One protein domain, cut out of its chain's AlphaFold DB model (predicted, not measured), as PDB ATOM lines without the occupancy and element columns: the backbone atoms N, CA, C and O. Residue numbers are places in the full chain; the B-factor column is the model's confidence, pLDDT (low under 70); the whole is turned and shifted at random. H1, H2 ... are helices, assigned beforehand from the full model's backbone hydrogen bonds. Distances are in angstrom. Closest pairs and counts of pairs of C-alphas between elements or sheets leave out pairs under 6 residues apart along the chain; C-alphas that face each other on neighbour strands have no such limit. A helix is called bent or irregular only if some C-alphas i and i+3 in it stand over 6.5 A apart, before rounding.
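Overview. This is residues 219 to 373 of the 1046 residues of an uncharacterized protein of Aneurinibacillus migulanus (UniProt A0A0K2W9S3). Look for a compact body of short helices packed round H6, with H1 and H5 along two sides of that middle helix and H2 and H8, nearly side by side, crossing it on another side. H4, which packs on H5, forms a second side-by-side pair with H7 on its other side, H3 runs across near one end of H2, and residues 370 to 373 trail away as a tail. The printed part has 155 residues, with eight named helices, H1 to H8 in order, and no named strand: all helix. It is compact, with a radius of gyration of the C-alphas of 14.3 A and spans of 46 by 35 by 27 A.

Along the chain. Find C-alpha 221 at (173.293, 184.953, 198.820); from there H1 runs to residue 234, 20.6 A away. H1 is irregular: C-alphas 229 and 232 are 7.4 A apart. Next come H2, residues 241 to 255, 20.9 A; H3, 260 to 273, 20.2 A; and H4, 276 to 286. H5, the longest, spans 293 to 309 and 23.5 A; H6 spans 313 to 328 and 22.0 A. H7 is residues 333 to 343, and H8, 351 to 365, 21.3 A, ends at C-alpha 365, (191.514, 169.611, 198.142).

Arrangement. Start at H6, the hub, which touches five helices. H1 touches it at a shallow tilt of 30 degrees, the same way, closest at the C-alphas of Thr 223 and Ala 314, 6.0 A. H5 and H6 form a helical hairpin at 29 degrees, closest at C-alphas 308 and 316, 4.7 A. H2 touches H6 at a steep tilt of 53 degrees, closest at C-alphas 251 and 321, 5.7 A. H8 touches H2 at 14 degrees, opposite ways, closest at C-alphas 246 and 364, 5.1 A. H4 touches H5, closest at C-alphas 282 and 297, 4.9 A, and H7, closest at C-alphas 280 and 339, 6.0 A. H3 touches H5, closest at C-alphas 265 and 308, 5.7 A. H1 and H5 are apart. Every O i to N i+4 pair is within hydrogen-bond range in H2, H4, H5, H6, H7 and H8, against 7 of 10 in H1 and 9 of 10 in H3.

Size, cuts and confidence. The two C-alphas farthest apart, those of Asp 274 and Lys 373, are 46.0 A apart. The printed part has no cut, and no link is long. The model's mean pLDDT over the printed part is 77.6; look for values under 70 at, among others, residues 229 to 237 and 344 to 354.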
ATOM      1  N   ILE A 219     179.316 185.936 203.699       68.19
ATOM      2  CA  ILE A 219     178.969 185.772 202.283       68.19
ATOM      3  C   ILE A 219     177.478 186.090 202.109       68.19
ATOM      4  O   ILE A 219     176.643 185.602 202.867       68.19
ATOM      5  N   LYS A 220     177.150 186.917 201.110       67.19
ATOM      6  CA  LYS A 220     175.768 187.239 200.708       67.19
ATOM      7  C   LYS A 220     175.251 186.196 199.715       67.19
ATOM      8  O   LYS A 220     176.042 185.686 198.929       67.19
ATOM      9  N   ASP A 221     173.943 185.968 199.672       65.44
ATOM     10  CA  ASP A 221     173.293 184.953 198.820       65.44
ATOM     11  C   ASP A 221     173.644 185.095 197.318       65.44
ATOM     12  O   ASP A 221     173.920 184.105 196.631       65.44
ATOM     13  N   ASP A 222     173.745 186.329 196.808       65.94
ATOM     14  CA  ASP A 222     174.203 186.600 195.436       65.94
ATOM     15  C   ASP A 222     175.692 186.273 195.231       65.94
ATOM     16  O   ASP A 222     176.073 185.718 194.196       65.94
ATOM     17  N   THR A 223     176.550 186.558 196.222       68.81
ATOM     18  CA  THR A 223     177.969 186.172 196.172       68.81
ATOM     19  C   THR A 223     178.117 184.654 196.255       68.81
ATOM     20  O   THR A 223     178.899 184.088 195.499       68.81
ATOM     21  N   LEU A 224     177.341 183.978 197.110       72.81
ATOM     22  CA  LEU A 224     177.287 182.519 197.216       72.81
ATOM     23  C   LEU A 224     176.945 181.896 195.854       72.81
ATOM     24  O   LEU A 224     177.713 181.089 195.333       72.81
ATOM     25  N   THR A 225     175.856 182.357 195.233       72.25
ATOM     26  CA  THR A 225     175.428 181.932 193.888       72.25
ATOM     27  C   THR A 225     176.515 182.190 192.831       72.25
ATOM     28  O   THR A 225     176.731 181.372 191.934       72.25
ATOM     29  N   SER A 226     177.249 183.301 192.947       74.88
ATOM     30  CA  SER A 226     178.334 183.679 192.029       74.88
ATOM     31  C   SER A 226     179.615 182.848 192.217       74.88
ATOM     32  O   SER A 226     180.284 182.518 191.238       74.88
ATOM     33  N   ILE A 227     179.954 182.459 193.453       72.50
ATOM     34  CA  ILE A 227     181.059 181.528 193.746       72.50
ATOM     35  C   ILE A 227     180.720 180.142 193.183       72.50
ATOM     36  O   ILE A 227     181.536 179.546 192.482       72.50
ATOM     37  N   ILE A 228     179.494 179.664 193.417       72.38
ATOM     38  CA  ILE A 228     178.997 178.369 192.929       72.38
ATOM     39  C   ILE A 228     179.046 178.298 191.395       72.38
ATOM     40  O   ILE A 228     179.706 177.427 190.834       72.38
ATOM     41  N   SER A 229     178.429 179.259 190.704       69.94
ATOM     42  CA  SER A 229     178.316 179.261 189.234       69.94
ATOM     43  C   SER A 229     179.620 179.567 188.471       69.94
ATOM     44  O   SER A 229     179.682 179.366 187.251       69.94
ATOM     45  N   SER A 230     180.670 180.031 189.162       65.12
ATOM     46  CA  SER A 230     182.019 180.198 188.596       65.12
ATOM     47  C   SER A 230     182.943 179.000 188.850       65.12
ATOM     48  O   SER A 230     183.798 178.714 188.012       65.12
ATOM     49  N   SER A 231     182.738 178.262 189.945       60.81
ATOM     50  CA  SER A 231     183.637 177.207 190.437       60.81
ATOM     51  C   SER A 231     184.111 176.161 189.408       60.81
ATOM     52  O   SER A 231     185.325 175.947 189.311       60.81
ATOM     53  N   PRO A 232     183.242 175.529 188.596       52.50
ATOM     54  CA  PRO A 232     183.658 174.438 187.702       52.50
ATOM     55  C   PRO A 232     184.319 174.946 186.420       52.50
ATOM     56  O   PRO A 232     185.077 174.226 185.777       52.50
ATOM     57  N   LYS A 233     184.049 176.203 186.043       50.53
ATOM     58  CA  LYS A 233     184.587 176.830 184.827       50.53
ATOM     59  C   LYS A 233     186.078 177.155 184.953       50.53
ATOM     60  O   LYS A 233     186.728 177.401 183.943       50.53
ATOM     61  N   VAL A 234     186.605 177.151 186.182       49.47
ATOM     62  CA  VAL A 234     187.996 177.498 186.508       49.47
ATOM     63  C   VAL A 234     188.801 176.282 186.985       49.47
ATOM     64  O   VAL A 234     189.988 176.198 186.679       49.47
ATOM     65  N   SER A 235     188.194 175.327 187.705       54.72
ATOM     66  CA  SER A 235     188.936 174.228 188.342       54.72
ATOM     67  C   SER A 235     188.260 172.860 188.211       54.72
ATOM     68  O   SER A 235     187.232 172.594 188.833       54.72
ATOM     69  N   LYS A 236     188.933 171.938 187.505       63.06
ATOM     70  CA  LYS A 236     188.604 170.494 187.419       63.06
ATOM     71  C   LYS A 236     188.661 169.757 188.768       63.06
ATOM     72  O   LYS A 236     188.437 168.552 188.814       63.06
ATOM     73  N   LEU A 237     189.060 170.437 189.843       63.38
ATOM     74  CA  LEU A 237     189.208 169.852 191.171       63.38
ATOM     75  C   LEU A 237     187.936 169.957 192.015       63.38
ATOM     76  O   LEU A 237     187.763 169.150 192.927       63.38
ATOM     77  N   ILE A 238     187.057 170.923 191.729       71.81
ATOM     78  CA  ILE A 238     185.793 171.109 192.454       71.81
ATOM     79  C   ILE A 238     184.708 170.312 191.723       71.81
ATOM     80  O   ILE A 238     183.809 170.838 191.081       71.81
ATOM     81  N   ASP A 239     184.899 168.998 191.813       76.94
ATOM     82  CA  ASP A 239     184.133 167.905 191.203       76.94
ATOM     83  C   ASP A 239     183.002 167.372 192.109       76.94
ATOM     84  O   ASP A 239     182.307 166.425 191.750       76.94
ATOM     85  N   SER A 240     182.859 167.943 193.309       84.88
ATOM     86  CA  SER A 240     182.028 167.415 194.393       84.88
ATOM     87  C   SER A 240     181.471 168.534 195.291       84.88
ATOM     88  O   SER A 240     182.186 169.512 195.567       84.88
ATOM     89  N   PRO A 241     180.218 168.408 195.782       85.25
ATOM     90  CA  PRO A 241     179.570 169.397 196.646       85.25
ATOM     91  C   PRO A 241     180.384 169.754 197.897       85.25
ATOM     92  O   PRO A 241     180.455 170.924 198.278       85.25
ATOM     93  N   GLU A 242     181.072 168.774 198.481       87.00
ATOM     94  CA  GLU A 242     181.894 168.916 199.682       87.00
ATOM     95  C   GLU A 242     183.067 169.886 199.472       87.00
ATOM     96  O   GLU A 242     183.353 170.727 200.330       87.00
ATOM     97  N   LYS A 243     183.735 169.814 198.312       86.44
ATOM     98  CA  LYS A 243     184.843 170.714 197.948       86.44
ATOM     99  C   LYS A 243     184.349 172.120 197.634       86.44
ATOM    100  O   LYS A 243     185.027 173.095 197.955       86.44
ATOM    101  N   LEU A 244     183.159 172.236 197.048       84.62
ATOM    102  CA  LEU A 244     182.498 173.518 196.813       84.62
ATOM    103  C   LEU A 244     182.091 174.185 198.138       84.62
ATOM    104  O   LEU A 244     182.330 175.376 198.331       84.62
ATOM    105  N   ALA A 245     181.568 173.417 199.092       85.31
ATOM    106  CA  ALA A 245     181.287 173.896 200.441       85.31
ATOM    107  C   ALA A 245     182.558 174.276 201.211       85.31
ATOM    108  O   ALA A 245     182.570 175.298 201.902       85.31
ATOM    109  N   ALA A 246     183.651 173.525 201.044       87.31
ATOM    110  CA  ALA A 246     184.960 173.910 201.560       87.31
ATOM    111  C   ALA A 246     185.460 175.224 200.927       87.31
ATOM    112  O   ALA A 246     185.895 176.107 201.663       87.31
ATOM    113  N   LEU A 247     185.336 175.409 199.605       85.94
ATOM    114  CA  LEU A 247     185.699 176.660 198.922       85.94
ATOM    115  C   LEU A 247     184.926 177.849 199.498       85.94
ATOM    116  O   LEU A 247     185.526 178.860 199.863       85.94
ATOM    117  N   VAL A 248     183.600 177.730 199.579       85.19
ATOM    118  CA  VAL A 248     182.713 178.784 200.083       85.19
ATOM    119  C   VAL A 248     183.052 179.121 201.540       85.19
ATOM    120  O   VAL A 248     183.261 180.289 201.869       85.19
ATOM    121  N   LYS A 249     183.201 178.110 202.406       86.25
ATOM    122  CA  LYS A 249     183.580 178.297 203.813       86.25
ATOM    123  C   LYS A 249     184.939 178.976 203.966       86.25
ATOM    124  O   LYS A 249     185.058 179.935 204.722       86.25
ATOM    125  N   GLU A 250     185.968 178.493 203.281       85.75
ATOM    126  CA  GLU A 250     187.310 179.062 203.410       85.75
ATOM    127  C   GLU A 250     187.399 180.466 202.775       85.75
ATOM    128  O   GLU A 250     188.142 181.314 203.269       85.75
ATOM    129  N   THR A 251     186.566 180.775 201.771       83.88
ATOM    130  CA  THR A 251     186.391 182.149 201.262       83.88
ATOM    131  C   THR A 251     185.830 183.080 202.346       83.88
ATOM    132  O   THR A 251     186.347 184.185 202.512       83.88
ATOM    133  N   ASP A 252     184.831 182.648 203.130       83.25
ATOM    134  CA  ASP A 252     184.297 183.427 204.263       83.25
ATOM    135  C   ASP A 252     185.356 183.632 205.361       83.25
ATOM    136  O   ASP A 252     185.514 184.742 205.870       83.25
ATOM    137  N   VAL A 253     186.141 182.597 205.679       81.88
ATOM    138  CA  VAL A 253     187.233 182.660 206.673       81.88
ATOM    139  C   VAL A 253     188.307 183.679 206.278       81.88
ATOM    140  O   VAL A 253     188.724 184.483 207.111       81.88
ATOM    141  N   LEU A 254     188.744 183.692 205.015       76.06
ATOM    142  CA  LEU A 254     189.747 184.654 204.539       76.06
ATOM    143  C   LEU A 254     189.190 186.077 204.412       76.06
ATOM    144  O   LEU A 254     189.913 187.040 204.663       76.06
ATOM    145  N   SER A 255     187.912 186.210 204.046       70.94
ATOM    146  CA  SER A 255     187.263 187.510 203.831       70.94
ATOM    147  C   SER A 255     186.840 188.203 205.127       70.94
ATOM    148  O   SER A 255     186.778 189.426 205.165       70.94
ATOM    149  N   SER A 256     186.559 187.440 206.189       65.56
ATOM    150  CA  SER A 256     186.141 187.962 207.503       65.56
ATOM    151  C   SER A 256     187.297 188.309 208.445       65.56
ATOM    152  O   SER A 256     187.088 188.912 209.497       65.56
ATOM    153  N   ALA A 257     188.533 187.984 208.068       59.47
ATOM    154  CA  ALA A 257     189.710 188.526 208.724       59.47
ATOM    155  C   ALA A 257     189.970 189.956 208.211       59.47
ATOM    156  O   ALA A 257     190.592 190.121 207.162       59.47
ATOM    157  N   ASP A 258     189.581 190.988 208.974       53.06
ATOM    158  CA  ASP A 258     189.761 192.416 208.615       53.06
ATOM    159  C   ASP A 258     191.196 192.774 208.177       53.06
ATOM    160  O   ASP A 258     191.418 193.625 207.317       53.06
ATOM    161  N   LYS A 259     192.197 192.113 208.773       55.28
ATOM    162  CA  LYS A 259     193.619 192.263 208.415       55.28
ATOM    163  C   LYS A 259     194.077 191.306 207.312       55.28
ATOM    164  O   LYS A 259     195.094 191.558 206.682       55.28
ATOM    165  N   GLY A 260     193.346 190.215 207.093       61.16
ATOM    166  CA  GLY A 260     193.641 189.214 206.077       61.16
ATOM    167  C   GLY A 260     193.275 189.695 204.679       61.16
ATOM    168  O   GLY A 260     194.160 189.844 203.844       61.16
ATOM    169  N   LEU A 261     192.000 190.001 204.420       67.44
ATOM    170  CA  LEU A 261     191.549 190.375 203.072       67.44
ATOM    171  C   LEU A 261     192.333 191.570 202.497       67.44
ATOM    172  O   LEU A 261     192.625 191.600 201.302       67.44
ATOM    173  N   ASN A 262     192.734 192.513 203.357       73.81
ATOM    174  CA  ASN A 262     193.583 193.646 202.989       73.81
ATOM    175  C   ASN A 262     195.047 193.248 202.713       73.81
ATOM    176  O   ASN A 262     195.586 193.669 201.696       73.81
ATOM    177  N   ALA A 263     195.667 192.381 203.523       72.12
ATOM    178  CA  ALA A 263     197.026 191.892 203.259       72.12
ATOM    179  C   ALA A 263     197.108 191.043 201.973       72.12
ATOM    180  O   ALA A 263     198.014 191.230 201.164       72.12
ATOM    181  N   LEU A 264     196.129 190.161 201.725       77.69
ATOM    182  CA  LEU A 264     196.046 189.414 200.462       77.69
ATOM    183  C   LEU A 264     195.804 190.354 199.277       77.69
ATOM    184  O   LEU A 264     196.400 190.163 198.224       77.69
ATOM    185  N   LYS A 265     194.988 191.404 199.446       81.88
ATOM    186  CA  LYS A 265     194.812 192.454 198.433       81.88
ATOM    187  C   LYS A 265     196.129 193.164 198.122       81.88
ATOM    188  O   LYS A 265     196.471 193.286 196.950       81.88
ATOM    189  N   GLU A 266     196.863 193.610 199.134       82.75
ATOM    190  CA  GLU A 266     198.154 194.284 198.966       82.75
ATOM    191  C   GLU A 266     199.177 193.366 198.280       82.75
ATOM    192  O   GLU A 266     199.786 193.776 197.289       82.75
ATOM    193  N   ARG A 267     199.277 192.095 198.698       82.81
ATOM    194  CA  ARG A 267     200.165 191.097 198.078       82.81
ATOM    195  C   ARG A 267     199.801 190.804 196.620       82.81
ATOM    196  O   ARG A 267     200.673 190.868 195.757       82.81
ATOM    197  N   THR A 268     198.526 190.544 196.322       86.00
ATOM    198  CA  THR A 268     198.035 190.297 194.954       86.00
ATOM    199  C   THR A 268     198.268 191.504 194.040       86.00
ATOM    200  O   THR A 268     198.655 191.335 192.885       86.00
ATOM    201  N   LEU A 269     198.077 192.731 194.540       86.75
ATOM    202  CA  LEU A 269     198.296 193.957 193.764       86.75
ATOM    203  C   LEU A 269     199.778 194.317 193.592       86.75
ATOM    204  O   LEU A 269     200.115 194.955 192.597       86.75
ATOM    205  N   ALA A 270     200.658 193.919 194.513       85.94
ATOM    206  CA  ALA A 270     202.105 193.999 194.319       85.94
ATOM    207  C   ALA A 270     202.551 193.013 193.226       85.94
ATOM    208  O   ALA A 270     203.065 193.431 192.193       85.94
ATOM    209  N   LEU A 271     202.220 191.725 193.385       85.88
ATOM    210  CA  LEU A 271     202.549 190.674 192.417       85.88
ATOM    211  C   LEU A 271     202.029 190.967 191.001       85.88
ATOM    212  O   LEU A 271     202.676 190.579 190.033       85.88
ATOM    213  N   HIS A 272     200.877 191.630 190.845       88.31
ATOM    214  CA  HIS A 272     200.369 191.982 189.516       88.31
ATOM    215  C   HIS A 272     201.194 193.076 188.823       88.31
ATOM    216  O   HIS A 272     201.398 192.993 187.616       88.31
ATOM    217  N   LYS A 273     201.698 194.075 189.563       87.19
ATOM    218  CA  LYS A 273     202.545 195.144 188.996       87.19
ATOM    219  C   LYS A 273     203.869 194.603 188.465       87.19
ATOM    220  O   LYS A 273     204.331 195.050 187.422       87.19
ATOM    221  N   ASP A 274     204.427 193.625 189.171       84.31
ATOM    222  CA  ASP A 274     205.742 193.052 188.880       84.31
ATOM    223  C   ASP A 274     205.654 191.830 187.935       84.31
ATOM    224  O   ASP A 274     206.625 191.097 187.769       84.31
ATOM    225  N   GLY A 275     204.472 191.538 187.369       82.00
ATOM    226  CA  GLY A 275     204.202 190.354 186.534       82.00
ATOM    227  C   GLY A 275     204.184 189.009 187.284       82.00
ATOM    228  O   GLY A 275     203.694 188.008 186.761       82.00
ATOM    229  N   GLY A 276     204.648 188.966 188.537       86.56
ATOM    230  CA  GLY A 276     204.704 187.758 189.365       86.56
ATOM    231  C   GLY A 276     203.358 187.047 189.553       86.56
ATOM    232  O   GLY A 276     203.329 185.821 189.626       86.56
ATOM    233  N   LEU A 277     202.231 187.771 189.567       88.75
ATOM    234  CA  LEU A 277     200.899 187.155 189.667       88.75
ATOM    235  C   LEU A 277     200.577 186.286 188.440       88.75
ATOM    236  O   LEU A 277     199.933 185.250 188.583       88.75
ATOM    237  N   GLU A 278     201.050 186.682 187.257       91.38
ATOM    238  CA  GLU A 278     200.868 185.926 186.015       91.38
ATOM    239  C   GLU A 278     201.736 184.664 186.036       91.38
ATOM    240  O   GLU A 278     201.191 183.573 185.902       91.38
ATOM    241  N   SER A 279     203.035 184.779 186.354       90.31
ATOM    242  CA  SER A 279     203.956 183.630 186.529       90.31
ATOM    243  C   SER A 279     203.411 182.575 187.503       90.31
ATOM    244  O   SER A 279     203.403 181.375 187.224       90.31
ATOM    245  N   VAL A 280     202.909 183.015 188.661       89.62
ATOM    246  CA  VAL A 280     202.452 182.109 189.722       89.62
ATOM    247  C   VAL A 280     201.123 181.426 189.361       89.62
ATOM    248  O   VAL A 280     200.912 180.266 189.726       89.62
ATOM    249  N   ILE A 281     200.243 182.085 188.598       90.69
ATOM    250  CA  ILE A 281     199.020 181.467 188.059       90.69
ATOM    251  C   ILE A 281     199.336 180.560 186.853       90.69
ATOM    252  O   ILE A 281     198.740 179.489 186.741       90.69
ATOM    253  N   GLU A 282     200.303 180.917 185.998       91.62
ATOM    254  CA  GLU A 282     200.791 180.096 184.875       91.62
ATOM    255  C   GLU A 282     201.271 178.741 185.408       91.62
ATOM    256  O   GLU A 282     200.715 177.704 185.043       91.62
ATOM    257  N   LYS A 283     202.163 178.740 186.405       90.38
ATOM    258  CA  LYS A 283     202.659 177.516 187.060       90.38
ATOM    259  C   LYS A 283     201.564 176.722 187.779       90.38
ATOM    260  O   LYS A 283     201.626 175.491 187.826       90.38
ATOM    261  N   ALA A 284     200.534 177.385 188.315       87.56
ATOM    262  CA  ALA A 284     199.374 176.699 188.885       87.56
ATOM    263  C   ALA A 284     198.547 175.969 187.814       87.56
ATOM    264  O   ALA A 284     198.083 174.854 188.065       87.56
ATOM    265  N   TYR A 285     198.392 176.545 186.620       88.06
ATOM    266  CA  TYR A 285     197.724 175.901 185.486       88.06
ATOM    267  C   TYR A 285     198.586 174.809 184.827       88.06
ATOM    268  O   TYR A 285     198.069 173.729 184.531       88.06
ATOM    269  N   GLU A 286     199.899 175.004 184.694       89.06
ATOM    270  CA  GLU A 286     200.840 173.954 184.270       89.06
ATOM    271  C   GLU A 286     200.795 172.743 185.213       89.06
ATOM    272  O   GLU A 286     200.710 171.595 184.775       89.06
ATOM    273  N   ALA A 287     200.784 172.980 186.530       87.00
ATOM    274  CA  ALA A 287     200.682 171.922 187.533       87.00
ATOM    275  C   ALA A 287     199.304 171.224 187.568       87.00
ATOM    276  O   ALA A 287     199.187 170.158 188.176       87.00
ATOM    277  N   GLN A 288     198.294 171.788 186.895       84.00
ATOM    278  CA  GLN A 288     196.988 171.173 186.618       84.00
ATOM    279  C   GLN A 288     196.919 170.474 185.244       84.00
ATOM    280  O   GLN A 288     195.944 169.771 184.975       84.00
ATOM    281  N   GLY A 289     197.935 170.627 184.388       83.81
ATOM    282  CA  GLY A 289     197.967 170.063 183.034       83.81
ATOM    283  C   GLY A 289     197.164 170.856 181.994       83.81
ATOM    284  O   GLY A 289     196.689 170.276 181.017       83.81
ATOM    285  N   GLU A 290     196.973 172.162 182.193       83.88
ATOM    286  CA  GLU A 290     196.283 173.027 181.229       83.88
ATOM    287  C   GLU A 290     197.195 173.455 180.071       83.88
ATOM    288  O   GLU A 290     198.269 174.011 180.277       83.88
ATOM    289  N   LYS A 291     196.738 173.233 178.830       82.81
ATOM    290  CA  LYS A 291     197.544 173.456 177.613       82.81
ATOM    291  C   LYS A 291     197.806 174.935 177.295       82.81
ATOM    292  O   LYS A 291     198.863 175.257 176.773       82.81
ATOM    293  N   ASN A 292     196.872 175.821 177.648       87.56
ATOM    294  CA  ASN A 292     196.978 177.274 177.443       87.56
ATOM    295  C   ASN A 292     197.261 177.997 178.776       87.56
ATOM    296  O   ASN A 292     196.656 179.030 179.063       87.56
ATOM    297  N   ALA A 293     198.124 177.429 179.628       87.31
ATOM    298  CA  ALA A 293     198.383 177.933 180.982       87.31
ATOM    299  C   ALA A 293     198.714 179.437 181.015       87.31
ATOM    300  O   ALA A 293     198.116 180.172 181.796       87.31
ATOM    301  N   LYS A 294     199.592 179.895 180.115       88.69
ATOM    302  CA  LYS A 294     200.051 181.288 180.008       88.69
ATOM    303  C   LYS A 294     198.948 182.295 179.686       88.69
ATOM    304  O   LYS A 294     198.791 183.303 180.366       88.69
ATOM    305  N   GLU A 295     198.169 182.003 178.650       88.69
ATOM    306  CA  GLU A 295     197.074 182.852 178.172       88.69
ATOM    307  C   GLU A 295     195.977 182.976 179.240       88.69
ATOM    308  O   GLU A 295     195.574 184.081 179.606       88.69
ATOM    309  N   LYS A 296     195.588 181.838 179.835       85.88
ATOM    310  CA  LYS A 296     194.663 181.793 180.973       85.88
ATOM    311  C   LYS A 296     195.213 182.529 182.194       85.88
ATOM    312  O   LYS A 296     194.442 183.149 182.922       85.88
ATOM    313  N   ALA A 297     196.520 182.475 182.443       88.88
ATOM    314  CA  ALA A 297     197.133 183.160 183.573       88.88
ATOM    315  C   ALA A 297     197.101 184.684 183.427       88.88
ATOM    316  O   ALA A 297     196.715 185.354 184.382       88.88
ATOM    317  N   ALA A 298     197.413 185.223 182.246       87.56
ATOM    318  CA  ALA A 298     197.329 186.658 181.974       87.56
ATOM    319  C   ALA A 298     195.894 187.197 182.138       87.56
ATOM    320  O   ALA A 298     195.672 188.208 182.811       87.56
ATOM    321  N   GLU A 299     194.890 186.495 181.595       88.06
ATOM    322  CA  GLU A 299     193.480 186.869 181.772       88.06
ATOM    323  C   GLU A 299     193.070 186.835 183.255       88.06
ATOM    324  O   GLU A 299     192.513 187.805 183.783       88.06
ATOM    325  N   GLN A 300     193.369 185.734 183.950       88.00
ATOM    326  CA  GLN A 300     192.922 185.519 185.325       88.00
ATOM    327  C   GLN A 300     193.662 186.406 186.327       88.00
ATOM    328  O   GLN A 300     193.018 186.931 187.230       88.00
ATOM    329  N   ALA A 301     194.962 186.662 186.158       88.44
ATOM    330  CA  ALA A 301     195.712 187.606 186.987       88.44
ATOM    331  C   ALA A 301     195.110 189.013 186.914       88.44
ATOM    332  O   ALA A 301     194.844 189.624 187.949       88.44
ATOM    333  N   LYS A 302     194.811 189.496 185.700       89.00
ATOM    334  CA  LYS A 302     194.178 190.799 185.463       89.00
ATOM    335  C   LYS A 302     192.764 190.873 186.048       89.00
ATOM    336  O   LYS A 302     192.409 191.868 186.681       89.00
ATOM    337  N   LEU A 303     191.963 189.816 185.888       87.50
ATOM    338  CA  LEU A 303     190.613 189.708 186.457       87.50
ATOM    339  C   LEU A 303     190.635 189.674 187.993       87.50
ATOM    340  O   LEU A 303     189.854 190.380 188.635       87.50
ATOM    341  N   ILE A 304     191.540 188.889 188.582       89.25
ATOM    342  CA  ILE A 304     191.746 188.782 190.030       89.25
ATOM    343  C   ILE A 304     192.208 190.129 190.579       89.25
ATOM    344  O   ILE A 304     191.554 190.661 191.472       89.25
ATOM    345  N   ALA A 305     193.269 190.722 190.031       88.12
ATOM    346  CA  ALA A 305     193.802 192.001 190.492       88.12
ATOM    347  C   ALA A 305     192.777 193.137 190.358       88.12
ATOM    348  O   ALA A 305     192.599 193.907 191.303       88.12
ATOM    349  N   GLY A 306     192.031 193.198 189.249       88.12
ATOM    350  CA  GLY A 306     190.932 194.147 189.063       88.12
ATOM    351  C   GLY A 306     189.869 194.026 190.160       88.12
ATOM    352  O   GLY A 306     189.620 194.988 190.892       88.12
ATOM    353  N   ARG A 307     189.309 192.827 190.359       87.88
ATOM    354  CA  ARG A 307     188.310 192.554 191.412       87.88
ATOM    355  C   ARG A 307     188.852 192.771 192.831       87.88
ATOM    356  O   ARG A 307     188.130 193.262 193.693       87.88
ATOM    357  N   MET A 308     190.125 192.465 193.078       84.75
ATOM    358  CA  MET A 308     190.784 192.685 194.370       84.75
ATOM    359  C   MET A 308     191.022 194.180 194.641       84.75
ATOM    360  O   MET A 308     190.866 194.646 195.773       84.75
ATOM    361  N   SER A 309     191.338 194.964 193.602       85.00
ATOM    362  CA  SER A 309     191.480 196.425 193.686       85.00
ATOM    363  C   SER A 309     190.170 197.124 194.062       85.00
ATOM    364  O   SER A 309     190.216 198.133 194.770       85.00
ATOM    365  N   SER A 310     189.026 196.536 193.691       82.12
ATOM    366  CA  SER A 310     187.682 197.083 193.889       82.12
ATOM    367  C   SER A 310     187.381 197.531 195.323       82.12
ATOM    368  O   SER A 310     187.898 196.987 196.310       82.12
ATOM    369  N   GLY A 311     186.492 198.523 195.426       76.31
ATOM    370  CA  GLY A 311     185.872 198.964 196.673       76.31
ATOM    371  C   GLY A 311     184.810 197.991 197.204       76.31
ATOM    372  O   GLY A 311     184.581 197.970 198.411       76.31
ATOM    373  N   ASN A 312     184.235 197.144 196.346       82.19
ATOM    374  CA  ASN A 312     183.151 196.219 196.677       82.19
ATOM    375  C   ASN A 312     183.657 194.920 197.336       82.19
ATOM    376  O   ASN A 312     184.466 194.192 196.757       82.19
ATOM    377  N   ASP A 313     183.133 194.583 198.517       77.00
ATOM    378  CA  ASP A 313     183.441 193.325 199.212       77.00
ATOM    379  C   ASP A 313     183.078 192.076 198.406       77.00
ATOM    380  O   ASP A 313     183.822 191.102 198.448       77.00
ATOM    381  N   ALA A 314     181.985 192.096 197.635       77.19
ATOM    382  CA  ALA A 314     181.574 190.934 196.844       77.19
ATOM    383  C   ALA A 314     182.579 190.622 195.720       77.19
ATOM    384  O   ALA A 314     182.853 189.458 195.438       77.19
ATOM    385  N   GLU A 315     183.192 191.646 195.121       82.69
ATOM    386  CA  GLU A 315     184.248 191.466 194.118       82.69
ATOM    387  C   GLU A 315     185.547 190.954 194.755       82.69
ATOM    388  O   GLU A 315     186.164 190.040 194.210       82.69
ATOM    389  N   ARG A 316     185.916 191.443 195.949       82.44
ATOM    390  CA  ARG A 316     187.062 190.919 196.718       82.44
ATOM    391  C   ARG A 316     186.849 189.470 197.182       82.44
ATOM    392  O   ARG A 316     187.776 188.663 197.101       82.44
ATOM    393  N   GLN A 317     185.633 189.115 197.604       80.50
ATOM    394  CA  GLN A 317     185.224 187.737 197.906       80.50
ATOM    395  C   GLN A 317     185.344 186.850 196.656       80.50
ATOM    396  O   GLN A 317     185.953 185.782 196.720       80.50
ATOM    397  N   LEU A 318     184.860 187.315 195.498       80.75
ATOM    398  CA  LEU A 318     184.978 186.579 194.237       80.75
ATOM    399  C   LEU A 318     186.438 186.406 193.795       80.75
ATOM    400  O   LEU A 318     186.817 185.289 193.464       80.75
ATOM    401  N   ALA A 319     187.276 187.445 193.861       85.19
ATOM    402  CA  ALA A 319     188.716 187.337 193.594       85.19
ATOM    403  C   ALA A 319     189.396 186.304 194.509       85.19
ATOM    404  O   ALA A 319     190.166 185.466 194.039       85.19
ATOM    405  N   THR A 320     189.061 186.321 195.803       84.12
ATOM    406  CA  THR A 320     189.570 185.363 196.795       84.12
ATOM    407  C   THR A 320     189.136 183.933 196.466       84.12
ATOM    408  O   THR A 320     189.968 183.026 196.487       84.12
ATOM    409  N   SER A 321     187.874 183.727 196.071       82.94
ATOM    410  CA  SER A 321     187.382 182.415 195.635       82.94
ATOM    411  C   SER A 321     188.052 181.931 194.342       82.94
ATOM    412  O   SER A 321     188.440 180.770 194.271       82.94
ATOM    413  N   THR A 322     188.290 182.807 193.358       86.00
ATOM    414  CA  THR A 322     188.981 182.447 192.106       86.00
ATOM    415  C   THR A 322     190.443 182.071 192.361       86.00
ATOM    416  O   THR A 322     190.916 181.066 191.834       86.00
ATOM    417  N   MET A 323     191.145 182.786 193.247       85.75
ATOM    418  CA  MET A 323     192.481 182.374 193.694       85.75
ATOM    419  C   MET A 323     192.444 181.004 194.395       85.75
ATOM    420  O   MET A 323     193.224 180.118 194.048       85.75
ATOM    421  N   LEU A 324     191.514 180.779 195.333       85.75
ATOM    422  CA  LEU A 324     191.359 179.476 195.995       85.75
ATOM    423  C   LEU A 324     191.048 178.338 195.003       85.75
ATOM    424  O   LEU A 324     191.622 177.258 195.143       85.75
ATOM    425  N   GLN A 325     190.200 178.561 193.993       82.69
ATOM    426  CA  GLN A 325     189.879 177.597 192.925       82.69
ATOM    427  C   GLN A 325     191.130 177.191 192.127       82.69
ATOM    428  O   GLN A 325     191.389 175.998 191.951       82.69
ATOM    429  N   ILE A 326     191.925 178.175 191.690       84.81
ATOM    430  CA  ILE A 326     193.157 177.966 190.911       84.81
ATOM    431  C   ILE A 326     194.193 177.194 191.735       84.81
ATOM    432  O   ILE A 326     194.718 176.177 191.283       84.81
ATOM    433  N   PHE A 327     194.481 177.641 192.961       84.12
ATOM    434  CA  PHE A 327     195.570 177.062 193.747       84.12
ATOM    435  C   PHE A 327     195.208 175.746 194.447       84.12
ATOM    436  O   PHE A 327     196.086 174.897 194.602       84.12
ATOM    437  N   SER A 328     193.944 175.521 194.826       81.69
ATOM    438  CA  SER A 328     193.502 174.193 195.294       81.69
ATOM    439  C   SER A 328     193.566 173.143 194.182       81.69
ATOM    440  O   SER A 328     193.856 171.985 194.473       81.69
ATOM    441  N   GLY A 329     193.409 173.556 192.915       80.56
ATOM    442  CA  GLY A 329     193.593 172.715 191.729       80.56
ATOM    443  C   GLY A 329     194.955 172.008 191.657       80.56
ATOM    444  O   GLY A 329     195.066 170.922 191.082       80.56
ATOM    445  N   VAL A 330     195.991 172.566 192.295       83.69
ATOM    446  CA  VAL A 330     197.335 171.976 192.353       83.69
ATOM    447  C   VAL A 330     197.369 170.786 193.327       83.69
ATOM    448  O   VAL A 330     197.727 170.902 194.506       83.69
ATOM    449  N   LYS A 331     197.025 169.604 192.794       78.25
ATOM    450  CA  LYS A 331     196.975 168.317 193.515       78.25
ATOM    451  C   LYS A 331     198.295 167.938 194.198       78.25
ATOM    452  O   LYS A 331     198.280 167.362 195.283       78.25
ATOM    453  N   ASN A 332     199.436 168.237 193.572       84.06
ATOM    454  CA  ASN A 332     200.755 167.900 194.109       84.06
ATOM    455  C   ASN A 332     201.160 168.898 195.213       84.06
ATOM    456  O   ASN A 332     201.370 170.078 194.940       84.06
ATOM    457  N   GLU A 333     201.287 168.410 196.452       78.94
ATOM    458  CA  GLU A 333     201.633 169.205 197.642       78.94
ATOM    459  C   GLU A 333     202.937 169.999 197.474       78.94
ATOM    460  O   GLU A 333     202.967 171.182 197.803       78.94
ATOM    461  N   GLN A 334     203.986 169.374 196.926       80.75
ATOM    462  CA  GLN A 334     205.294 169.999 196.734       80.75
ATOM    463  C   GLN A 334     205.209 171.131 195.704       80.75
ATOM    464  O   GLN A 334     205.543 172.268 196.028       80.75
ATOM    465  N   LYS A 335     204.642 170.865 194.516       83.06
ATOM    466  CA  LYS A 335     204.403 171.906 193.501       83.06
ATOM    467  C   LYS A 335     203.556 173.050 194.061       83.06
ATOM    468  O   LYS A 335     203.888 174.205 193.828       83.06
ATOM    469  N   ARG A 336     202.500 172.756 194.835       80.12
ATOM    470  CA  ARG A 336     201.667 173.798 195.457       80.12
ATOM    471  C   ARG A 336     202.470 174.641 196.449       80.12
ATOM    472  O   ARG A 336     202.326 175.857 196.439       80.12
ATOM    473  N   GLN A 337     203.339 174.038 197.263       76.44
ATOM    474  CA  GLN A 337     204.225 174.790 198.157       76.44
ATOM    475  C   GLN A 337     205.255 175.629 197.392       76.44
ATOM    476  O   GLN A 337     205.496 176.765 197.783       76.44
ATOM    477  N   ASP A 338     205.839 175.119 196.308       79.88
ATOM    478  CA  ASP A 338     206.844 175.853 195.531       79.88
ATOM    479  C   ASP A 338     206.231 177.049 194.777       79.88
ATOM    480  O   ASP A 338     206.766 178.153 194.845       79.88
ATOM    481  N   ILE A 339     205.035 176.882 194.206       81.94
ATOM    482  CA  ILE A 339     204.221 177.969 193.631       81.94
ATOM    483  C   ILE A 339     203.857 179.017 194.705       81.94
ATOM    484  O   ILE A 339     203.930 180.221 194.464       81.94
ATOM    485  N   MET A 340     203.525 178.588 195.929       73.50
ATOM    486  CA  MET A 340     203.217 179.498 197.044       73.50
ATOM    487  C   MET A 340     204.448 180.232 197.600       73.50
ATOM    488  O   MET A 340     204.307 181.351 198.088       73.50
ATOM    489  N   LYS A 341     205.657 179.656 197.513       75.62
ATOM    490  CA  LYS A 341     206.916 180.356 197.853       75.62
ATOM    491  C   LYS A 341     207.212 181.501 196.884       75.62
ATOM    492  O   LYS A 341     207.834 182.475 197.289       75.62
ATOM    493  N   GLU A 342     206.749 181.390 195.642       74.12
ATOM    494  CA  GLU A 342     206.884 182.423 194.613       74.12
ATOM    495  C   GLU A 342     205.773 183.484 194.707       74.12
ATOM    496  O   GLU A 342     206.061 184.673 194.579       74.12
ATOM    497  N   PHE A 343     204.540 183.101 195.083       72.62
ATOM    498  CA  PHE A 343     203.550 184.066 195.597       72.62
ATOM    499  C   PHE A 343     204.135 184.835 196.799       72.62
ATOM    500  O   PHE A 343     204.012 186.056 196.885       72.62
ATOM    501  N   GLY A 344     204.875 184.130 197.660       62.84
ATOM    502  CA  GLY A 344     205.926 184.660 198.527       62.84
ATOM    503  C   GLY A 344     205.451 185.352 199.799       62.84
ATOM    504  O   GLY A 344     204.398 185.980 199.846       62.84
ATOM    505  N   THR A 345     206.261 185.253 200.854       56.97
ATOM    506  CA  THR A 345     205.985 185.910 202.137       56.97
ATOM    507  C   THR A 345     206.508 187.340 202.137       56.97
ATOM    508  O   THR A 345     207.723 187.529 202.048       56.97
ATOM    509  N   GLY A 346     205.632 188.335 202.286       49.53
ATOM    510  CA  GLY A 346     206.052 189.697 202.607       49.53
ATOM    511  C   GLY A 346     206.562 189.847 204.051       49.53
ATOM    512  O   GLY A 346     206.866 188.846 204.717       49.53
ATOM    513  N   PRO A 347     206.680 191.097 204.544       47.50
ATOM    514  CA  PRO A 347     207.192 191.408 205.880       47.50
ATOM    515  C   PRO A 347     206.471 190.626 206.985       47.50
ATOM    516  O   PRO A 347     205.300 190.286 206.847       47.50
ATOM    517  N   ASP A 348     207.159 190.348 208.098       47.62
ATOM    518  CA  ASP A 348     206.874 189.220 209.010       47.62
ATOM    519  C   ASP A 348     205.465 189.109 209.638       47.62
ATOM    520  O   ASP A 348     205.153 188.084 210.244       47.62
ATOM    521  N   GLY A 349     204.584 190.098 209.458       49.25
ATOM    522  CA  GLY A 349     203.151 189.971 209.745       49.25
ATOM    523  C   GLY A 349     202.353 189.154 208.710       49.25
ATOM    524  O   GLY A 349     201.397 188.476 209.085       49.25
ATOM    525  N   GLU A 350     202.735 189.163 207.427       54.53
ATOM    526  CA  GLU A 350     201.987 188.499 206.341       54.53
ATOM    527  C   GLU A 350     202.050 186.968 206.395       54.53
ATOM    528  O   GLU A 350     201.113 186.289 205.967       54.53
ATOM    529  N   LYS A 351     203.132 186.412 206.953       56.75
ATOM    530  CA  LYS A 351     203.392 184.961 207.021       56.75
ATOM    531  C   LYS A 351     202.216 184.183 207.616       56.75
ATOM    532  O   LYS A 351     201.855 183.127 207.107       56.75
ATOM    533  N   GLY A 352     201.563 184.733 208.644       59.09
ATOM    534  CA  GLY A 352     200.380 184.119 209.251       59.09
ATOM    535  C   GLY A 352     199.173 184.034 208.310       59.09
ATOM    536  O   GLY A 352     198.422 183.067 208.371       59.09
ATOM    537  N   MET A 353     198.991 185.003 207.407       62.97
ATOM    538  CA  MET A 353     197.846 185.001 206.496       62.97
ATOM    539  C   MET A 353     198.081 184.144 205.249       62.97
ATOM    540  O   MET A 353     197.167 183.452 204.808       62.97
ATOM    541  N   LEU A 354     199.310 184.112 204.730       65.75
ATOM    542  CA  LEU A 354     199.682 183.190 203.653       65.75
ATOM    543  C   LEU A 354     199.632 181.730 204.123       65.75
ATOM    544  O   LEU A 354     199.189 180.867 203.370       65.75
ATOM    545  N   ASN A 355     199.957 181.460 205.392       70.44
ATOM    546  CA  ASN A 355     199.716 180.154 206.012       70.44
ATOM    547  C   ASN A 355     198.216 179.814 206.085       70.44
ATOM    548  O   ASN A 355     197.843 178.689 205.763       70.44
ATOM    549  N   ASN A 356     197.347 180.773 206.433       74.88
ATOM    550  CA  ASN A 356     195.893 180.561 206.400       74.88
ATOM    551  C   ASN A 356     195.400 180.263 204.973       74.88
ATOM    552  O   ASN A 356     194.648 179.314 204.777       74.88
ATOM    553  N   PHE A 357     195.856 181.023 203.972       78.25
ATOM    554  CA  PHE A 357     195.526 180.805 202.560       78.25
ATOM    555  C   PHE A 357     195.995 179.426 202.063       78.25
ATOM    556  O   PHE A 357     195.229 178.682 201.448       78.25
ATOM    557  N   PHE A 358     197.226 179.038 202.404       73.88
ATOM    558  CA  PHE A 358     197.772 177.710 202.140       73.88
ATOM    559  C   PHE A 358     196.927 176.605 202.791       73.88
ATOM    560  O   PHE A 358     196.518 175.664 202.101       73.88
ATOM    561  N   GLU A 359     196.593 176.731 204.080       79.31
ATOM    562  CA  GLU A 359     195.692 175.801 204.762       79.31
ATOM    563  C   GLU A 359     194.324 175.718 204.074       79.31
ATOM    564  O   GLU A 359     193.805 174.618 203.904       79.31
ATOM    565  N   SER A 360     193.747 176.843 203.652       82.50
ATOM    566  CA  SER A 360     192.477 176.884 202.926       82.50
ATOM    567  C   SER A 360     192.548 176.125 201.598       82.50
ATOM    568  O   SER A 360     191.709 175.258 201.361       82.50
ATOM    569  N   THR A 361     193.584 176.331 200.769       79.75
ATOM    570  CA  THR A 361     193.755 175.538 199.528       79.75
ATOM    571  C   THR A 361     193.878 174.037 199.801       79.75
ATOM    572  O   THR A 361     193.368 173.225 199.029       79.75
ATOM    573  N   LYS A 362     194.504 173.657 200.924       82.31
ATOM    574  CA  LYS A 362     194.628 172.260 201.353       82.31
ATOM    575  C   LYS A 362     193.288 171.680 201.807       82.31
ATOM    576  O   LYS A 362     192.915 170.620 201.318       82.31
ATOM    577  N   LYS A 363     192.545 172.391 202.663       83.81
ATOM    578  CA  LYS A 363     191.214 171.997 203.170       83.81
ATOM    579  C   LYS A 363     190.188 171.806 202.051       83.81
ATOM    580  O   LYS A 363     189.336 170.936 202.173       83.81
ATOM    581  N   ILE A 364     190.286 172.581 200.967       81.19
ATOM    582  CA  ILE A 364     189.446 172.423 199.768       81.19
ATOM    583  C   ILE A 364     189.791 171.128 199.022       81.19
ATOM    584  O   ILE A 364     188.897 170.371 198.665       81.19
ATOM    585  N   ASN A 365     191.079 170.839 198.816       73.75
ATOM    586  CA  ASN A 365     191.514 169.611 198.142       73.75
ATOM    587  C   ASN A 365     191.226 168.343 198.974       73.75
ATOM    588  O   ASN A 365     190.907 167.299 198.413       73.75
ATOM    589  N   THR A 366     191.292 168.431 200.307       77.06
ATOM    590  CA  THR A 366     191.016 167.323 201.241       77.06
ATOM    591  C   THR A 366     189.626 167.411 201.889       77.06
ATOM    592  O   THR A 366     189.483 167.083 203.069       77.06
ATOM    593  N   ALA A 367     188.610 167.904 201.175       76.69
ATOM    594  CA  ALA A 367     187.249 167.965 201.705       76.69
ATOM    595  C   ALA A 367     186.615 166.559 201.749       76.69
ATOM    596  O   ALA A 367     186.376 165.943 200.712       76.69
ATOM    597  N   GLU A 368     186.357 166.055 202.958       72.50
ATOM    598  CA  GLU A 368     185.646 164.792 203.211       72.50
ATOM    599  C   GLU A 368     184.124 165.008 203.342       72.50
ATOM    600  O   GLU A 368     183.665 166.130 203.598       72.50
ATOM    601  N   GLU A 369     183.343 163.919 203.246       69.75
ATOM    602  CA  GLU A 369     181.891 163.937 203.494       69.75
ATOM    603  C   GLU A 369     181.537 164.640 204.811       69.75
ATOM    604  O   GLU A 369     182.115 164.396 205.878       69.75
ATOM    605  N   HIS A 370     180.528 165.504 204.749       72.06
ATOM    606  CA  HIS A 370     180.102 166.272 205.905       72.06
ATOM    607  C   HIS A 370     179.423 165.379 206.952       72.06
ATOM    608  O   HIS A 370     178.425 164.705 206.698       72.06
ATOM    609  N   LYS A 371     179.964 165.411 208.175       60.44
ATOM    610  CA  LYS A 371     179.502 164.586 209.307       60.44
ATOM    611  C   LYS A 371     178.116 164.971 209.833       60.44
ATOM    612  O   LYS A 371     177.507 164.176 210.539       60.44
ATOM    613  N   GLU A 372     177.633 166.170 209.514       64.75
ATOM    614  CA  GLU A 372     176.279 166.622 209.837       64.75
ATOM    615  C   GLU A 372     175.441 166.705 208.557       64.75
ATOM    616  O   GLU A 372     175.569 167.647 207.775       64.75
ATOM    617  N   LYS A 373     174.585 165.696 208.361       85.00
ATOM    618  CA  LYS A 373     173.697 165.589 207.199       85.00
ATOM    619  C   LYS A 373     172.401 166.373 207.415       85.00
ATOM    620  O   LYS A 373     171.875 166.409 208.532       85.00
TER     621      LYS A 373